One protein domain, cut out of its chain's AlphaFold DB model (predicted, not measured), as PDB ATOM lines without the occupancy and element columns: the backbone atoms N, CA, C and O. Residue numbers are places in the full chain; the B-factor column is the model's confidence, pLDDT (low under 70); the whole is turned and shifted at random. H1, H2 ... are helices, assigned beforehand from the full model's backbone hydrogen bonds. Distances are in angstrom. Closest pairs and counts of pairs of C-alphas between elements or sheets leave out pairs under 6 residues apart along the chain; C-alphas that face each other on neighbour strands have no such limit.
ATOM      1  N   GLY A  53     -32.953-140.607-148.644       72.94
ATOM      2  CA  GLY A  53     -32.131-140.044-149.711       72.94
ATOM      3  C   GLY A  53     -30.860-139.468-149.092       72.94
ATOM      4  O   GLY A  53     -30.835-139.201-147.889       72.94
ATOM      5  N   GLU A  54     -29.819-139.274-149.897       77.06
ATOM      6  CA  GLU A  54     -28.614-138.574-149.440       77.06
ATOM      7  C   GLU A  54     -28.973-137.149-149.006       77.06
ATOM      8  O   GLU A  54     -29.900-136.539-149.546       77.06
ATOM      9  N   ASP A  55     -28.263-136.592-148.030       81.00
ATOM     10  CA  ASP A  55     -28.453-135.188-147.682       81.00
ATOM     11  C   ASP A  55     -27.962-134.286-148.821       81.00
ATOM     12  O   ASP A  55     -26.993-134.584-149.517       81.00
ATOM     13  N   CYS A  56     -28.654-133.166-149.034       86.62
ATOM     14  CA  CYS A  56     -28.245-132.200-150.042       86.62
ATOM     15  C   CYS A  56     -26.848-131.647-149.718       86.62
ATOM     16  O   CYS A  56     -26.661-131.050-148.662       86.62
ATOM     17  N   LEU A  57     -25.924-131.717-150.681       90.31
ATOM     18  CA  LEU A  57     -24.534-131.254-150.520       90.31
ATOM     19  C   LEU A  57     -24.376-129.753-150.209       90.31
ATOM     20  O   LEU A  57     -23.329-129.328-149.734       90.31
ATOM     21  N   VAL A  58     -25.394-128.931-150.479       88.94
ATOM     22  CA  VAL A  58     -25.336-127.483-150.239       88.94
ATOM     23  C   VAL A  58     -25.315-127.192-148.742       88.94
ATOM     24  O   VAL A  58     -26.257-127.531-148.021       88.94
ATOM     25  N   ALA A  59     -24.298-126.455-148.295       84.19
ATOM     26  CA  ALA A  59     -24.113-126.079-146.902       84.19
ATOM     27  C   ALA A  59     -25.381-125.445-146.291       84.19
ATOM     28  O   ALA A  59     -25.944-124.463-146.789       84.19
ATOM     29  N   GLY A  60     -25.850-126.005-145.174       79.25
ATOM     30  CA  GLY A  60     -27.037-125.527-144.458       79.25
ATOM     31  C   GLY A  60     -28.385-125.860-145.109       79.25
ATOM     32  O   GLY A  60     -29.402-125.315-144.682       79.25
ATOM     33  N   CYS A  61     -28.415-126.721-146.129       82.94
ATOM     34  CA  CYS A  61     -29.641-127.318-146.645       82.94
ATOM     35  C   CYS A  61     -29.991-128.588-145.852       82.94
ATOM     36  O   CYS A  61     -29.137-129.433-145.629       82.94
ATOM     37  N   ASP A  62     -31.250-128.741-145.447       78.50
ATOM     38  CA  ASP A  62     -31.742-129.884-144.662       78.50
ATOM     39  C   ASP A  62     -32.574-130.887-145.485       78.50
ATOM     40  O   ASP A  62     -33.117-131.858-144.940       78.50
ATOM     41  N   LYS A  63     -32.703-130.620-146.791       80.69
ATOM     42  CA  LYS A  63     -33.475-131.407-147.755       80.69
ATOM     43  C   LYS A  63     -32.668-132.602-148.256       80.69
ATOM     44  O   LYS A  63     -31.452-132.523-148.381       80.69
ATOM     45  N   MET A  64     -33.376-133.659-148.637       81.31
ATOM     46  CA  MET A  64     -32.787-134.837-149.271       81.31
ATOM     47  C   MET A  64     -32.579-134.631-150.778       81.31
ATOM     48  O   MET A  64     -33.386-133.979-151.454       81.31
ATOM     49  N   SER A  65     -31.499-135.205-151.296       83.88
ATOM     50  CA  SER A  65     -31.263-135.481-152.705       83.88
ATOM     51  C   SER A  65     -31.838-136.850-153.048       83.88
ATOM     52  O   SER A  65     -31.604-137.846-152.367       83.88
ATOM     53  N   TYR A  66     -32.638-136.891-154.108       77.38
ATOM     54  CA  TYR A  66     -33.415-138.077-154.458       77.38
ATOM     55  C   TYR A  66     -33.058-138.673-155.809       77.38
ATOM     56  O   TYR A  66     -33.591-139.729-156.160       77.38
ATOM     57  N   PHE A  67     -32.242-137.989-156.604       78.62
ATOM     58  CA  PHE A  67     -31.979-138.391-157.974       78.62
ATOM     59  C   PHE A  67     -30.503-138.231-158.306       78.62
ATOM     60  O   PHE A  67     -29.939-137.158-158.122       78.62
ATOM     61  N   ALA A  68     -29.915-139.273-158.894       75.62
ATOM     62  CA  ALA A  68     -28.504-139.284-159.278       75.62
ATOM     63  C   ALA A  68     -28.125-138.103-160.196       75.62
ATOM     64  O   ALA A  68     -27.077-137.486-160.023       75.62
ATOM     65  N   HIS A  69     -29.019-137.705-161.113       80.81
ATOM     66  CA  HIS A  69     -28.790-136.566-162.011       80.81
ATOM     67  C   HIS A  69     -28.698-135.208-161.288       80.81
ATOM     68  O   HIS A  69     -28.296-134.219-161.897       80.81
ATOM     69  N   GLN A  70     -29.077-135.132-160.008       80.81
ATOM     70  CA  GLN A  70     -28.978-133.912-159.207       80.81
ATOM     71  C   GLN A  70     -27.609-133.745-158.542       80.81
ATOM     72  O   GLN A  70     -27.433-132.772-157.813       80.81
ATOM     73  N   LYS A  71     -26.645-134.646-158.798       83.50
ATOM     74  CA  LYS A  71     -25.267-134.561-158.280       83.50
ATOM     75  C   LYS A  71     -25.234-134.332-156.758       83.50
ATOM     76  O   LYS A  71     -24.567-133.419-156.286       83.50
ATOM     77  N   GLY A  72     -26.045-135.077-156.002       86.00
ATOM     78  CA  GLY A  72     -26.144-134.944-154.541       86.00
ATOM     79  C   GLY A  72     -26.874-133.687-154.041       86.00
ATOM     80  O   GLY A  72     -26.910-133.422-152.844       86.00
ATOM     81  N   MET A  73     -27.489-132.880-154.912       88.94
ATOM     82  CA  MET A  73     -28.323-131.741-154.508       88.94
ATOM     83  C   MET A  73     -29.811-132.102-154.479       88.94
ATOM     84  O   MET A  73     -30.262-133.005-155.177       88.94
ATOM     85  N   CYS A  74     -30.606-131.385-153.686       87.00
ATOM     86  CA  CYS A  74     -32.065-131.441-153.797       87.00
ATOM     87  C   CYS A  74     -32.549-130.605-154.992       87.00
ATOM     88  O   CYS A  74     -31.910-129.611-155.341       87.00
ATOM     89  N   THR A  75     -33.738-130.907-155.531       85.69
ATOM     90  CA  THR A  75     -34.338-130.177-156.670       85.69
ATOM     91  C   THR A  75     -34.279-128.655-156.509       85.69
ATOM     92  O   THR A  75     -33.891-127.951-157.431       85.69
ATOM     93  N   GLY A  76     -34.603-128.127-155.323       86.50
ATOM     94  CA  GLY A  76     -34.586-126.679-155.093       86.50
ATOM     95  C   GLY A  76     -33.188-126.056-155.169       86.50
ATOM     96  O   GLY A  76     -33.046-124.930-155.635       86.50
ATOM     97  N   CYS A  77     -32.153-126.776-154.728       88.06
ATOM     98  CA  CYS A  77     -30.771-126.314-154.860       88.06
ATOM     99  C   CYS A  77     -30.264-126.478-156.292       88.06
ATOM    100  O   CYS A  77     -29.599-125.574-156.783       88.06
ATOM    101  N   THR A  78     -30.643-127.558-156.980       90.12
ATOM    102  CA  THR A  78     -30.343-127.760-158.401       90.12
ATOM    103  C   THR A  78     -30.916-126.636-159.261       90.12
ATOM    104  O   THR A  78     -30.200-126.069-160.077       90.12
ATOM    105  N   GLU A  79     -32.179-126.259-159.056       89.50
ATOM    106  CA  GLU A  79     -32.805-125.159-159.800       89.50
ATOM    107  C   GLU A  79     -32.204-123.793-159.447       89.50
ATOM    108  O   GLU A  79     -32.075-122.933-160.313       89.50
ATOM    109  N   ARG A  80     -31.787-123.585-158.191       89.00
ATOM    110  CA  ARG A  80     -31.056-122.369-157.804       89.00
ATOM    111  C   ARG A  80     -29.683-122.304-158.473       89.00
ATOM    112  O   ARG A  80     -29.297-121.233-158.919       89.00
ATOM    113  N   TRP A  81     -28.972-123.427-158.536       90.06
ATOM    114  CA  TRP A  81     -27.666-123.514-159.184       90.06
ATOM    115  C   TRP A  81     -27.771-123.231-160.680       90.06
ATOM    116  O   TRP A  81     -27.065-122.367-161.171       90.06
ATOM    117  N   LYS A  82     -28.730-123.859-161.375       90.06
ATOM    118  CA  LYS A  82     -28.983-123.635-162.810       90.06
ATOM    119  C   LYS A  82     -29.301-122.181-163.179       90.06
ATOM    120  O   LYS A  82     -29.154-121.815-164.336       90.06
ATOM    121  N   LYS A  83     -29.814-121.388-162.233       90.00
ATOM    122  CA  LYS A  83     -30.143-119.967-162.431       90.00
ATOM    123  C   LYS A  83     -28.979-119.024-162.128       90.00
ATOM    124  O   LYS A  83     -29.129-117.826-162.342       90.00
ATOM    125  N   GLY A  84     -27.892-119.530-161.556       87.00
ATOM    126  CA  GLY A  84     -26.692-118.754-161.274       87.00
ATOM    127  C   GLY A  84     -25.529-119.196-162.152       87.00
ATOM    128  O   GLY A  84     -25.571-120.257-162.766       87.00
ATOM    129  N   ASP A  85     -24.467-118.399-162.140       91.56
ATOM    130  CA  ASP A  85     -23.269-118.635-162.958       91.56
ATOM    131  C   ASP A  85     -22.120-119.282-162.170       91.56
ATOM    132  O   ASP A  85     -20.999-119.413-162.658       91.56
ATOM    133  N   LEU A  86     -22.380-119.679-160.923       90.56
ATOM    134  CA  LEU A  86     -21.349-120.216-160.046       90.56
ATOM    135  C   LEU A  86     -20.966-121.654-160.430       90.56
ATOM    136  O   LEU A  86     -21.853-122.494-160.641       90.56
ATOM    137  N   PRO A  87     -19.664-121.987-160.423       93.12
ATOM    138  CA  PRO A  87     -19.203-123.366-160.500       93.12
ATOM    139  C   PRO A  87     -19.830-124.239-159.405       93.12
ATOM    140  O   PRO A  87     -20.143-123.765-158.312       93.12
ATOM    141  N   PHE A  88     -20.006-125.532-159.690       90.19
ATOM    142  CA  PHE A  88     -20.666-126.472-158.773       90.19
ATOM    143  C   PHE A  88     -20.000-126.517-157.389       90.19
ATOM    144  O   PHE A  88     -20.691-126.339-156.384       90.19
ATOM    145  N   ASP A  89     -18.676-126.699-157.340       91.69
ATOM    146  CA  ASP A  89     -17.925-126.833-156.085       91.69
ATOM    147  C   ASP A  89     -17.996-125.558-155.236       91.69
ATOM    148  O   ASP A  89     -18.116-125.617-154.015       91.69
ATOM    149  N   GLU A  90     -18.017-124.390-155.878       91.56
ATOM    150  CA  GLU A  90     -18.199-123.114-155.191       91.56
ATOM    151  C   GLU A  90     -19.636-122.980-154.667       91.56
ATOM    152  O   GLU A  90     -19.856-122.696-153.489       91.56
ATOM    153  N   PHE A  91     -20.635-123.284-155.497       91.06
ATOM    154  CA  PHE A  91     -22.044-123.167-155.133       91.06
ATOM    155  C   PHE A  91     -22.436-124.021-153.919       91.06
ATOM    156  O   PHE A  91     -23.230-123.567-153.088       91.06
ATOM    157  N   VAL A  92     -21.916-125.249-153.801       90.56
ATOM    158  CA  VAL A  92     -22.260-126.138-152.676       90.56
ATOM    159  C   VAL A  92     -21.697-125.642-151.343       90.56
ATOM    160  O   VAL A  92     -22.321-125.866-150.304       90.56
ATOM    161  N   THR A  93     -20.587-124.900-151.354       88.94
ATOM    162  CA  THR A  93     -20.016-124.297-150.136       88.94
ATOM    163  C   THR A  93     -20.796-123.072-149.661       88.94
ATOM    164  O   THR A  93     -20.801-122.755-148.469       88.94
ATOM    165  N   ILE A  94     -21.521-122.401-150.564       84.56
ATOM    166  CA  ILE A  94     -22.308-121.220-150.219       84.56
ATOM    167  C   ILE A  94     -23.506-121.636-149.374       84.56
ATOM    168  O   ILE A  94     -24.490-122.218-149.856       84.56
ATOM    169  N   ARG A  95     -23.440-121.256-148.091       78.56
ATOM    170  CA  ARG A  95     -24.509-121.510-147.132       78.56
ATOM    171  C   ARG A  95     -25.831-121.016-147.694       78.56
ATOM    172  O   ARG A  95     -25.990-119.845-148.038       78.56
ATOM    173  N   ARG A  96     -26.820-121.905-147.744       72.81
ATOM    174  CA  ARG A  96     -28.165-121.556-148.190       72.81
ATOM    175  C   ARG A  96     -28.760-120.460-147.295       72.81
ATOM    176  O   ARG A  96     -29.193-120.717-146.170       72.81
ATOM    177  N   SER A  97     -28.818-119.238-147.818       60.94
ATOM    178  CA  SER A  97     -29.636-118.145-147.297       60.94
ATOM    179  C   SER A  97     -31.060-118.302-147.856       60.94
ATOM    180  O   SER A  97     -31.261-118.412-149.063       60.94
ATOM    181  N   GLY A  98     -32.072-118.434-146.990       55.75
ATOM    182  CA  GLY A  98     -33.478-118.579-147.408       55.75
ATOM    183  C   GLY A  98     -34.284-119.654-146.669       55.75
ATOM    184  O   GLY A  98     -33.731-120.431-145.891       55.75
ATOM    185  N   ARG A  99     -35.613-119.640-146.896       52.66
ATOM    186  CA  ARG A  99     -36.683-120.371-146.174       52.66
ATOM    187  C   ARG A  99     -36.304-121.824-145.841       52.66
ATOM    188  O   ARG A  99     -36.494-122.723-146.659       52.66
ATOM    189  N   ILE A 100     -35.837-122.053-144.613       54.75
ATOM    190  CA  ILE A 100     -35.953-123.369-143.984       54.75
ATOM    191  C   ILE A 100     -37.421-123.500-143.596       54.75
ATOM    192  O   ILE A 100     -37.956-122.673-142.856       54.75
TER     193      ILE A 100
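This is residues 53 to 100 of the 315 residues of an uncharacterized protein of Streptomyces mirabilis (UniProt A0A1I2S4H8). There is little regular structure here: a long looping stretch, residues 53 to 74, winds through one part of a rounded body, and two short helices, H1 then H2, make the other part, steeply tilted to each other. A short antiparallel pairing of residues 54 to 55 with 64 to 65 ties the looping stretch to itself. The printed part has 48 residues, with 14 in named helices and no named strand; its class is all helix. It is compact, with a radius of gyration of the C-alphas of 9.6 A and spans of 26 by 23 by 15 A.

Start at C-alpha 53, at (-32.131, -140.044, -149.711). Find H1, residues 75 to 82, from C-alpha 75 at (-34.338, -130.177, -156.670); it is 10.4 A long. H2, residues 88 to 93, ends at C-alpha 93, (-20.016, -124.297, -150.136), 8.9 A from C-alpha 88.

H1 and H2 are close but not clearly touching; their closest C-alphas, of Trp 81 and Phe 91, are 6.9 A apart. They run opposite ways at a steep tilt of 59 degrees. In H1 every O i to N i+4 pair is within hydrogen-bond range; in H2, 1 of 2.

The C-alphas farthest apart, of Gly 53 and Asp 85, are 26.7 A apart. The printed part has no cut, and the link from H1 to H2 is tight. Residues 97 to 100 have pLDDT under 70.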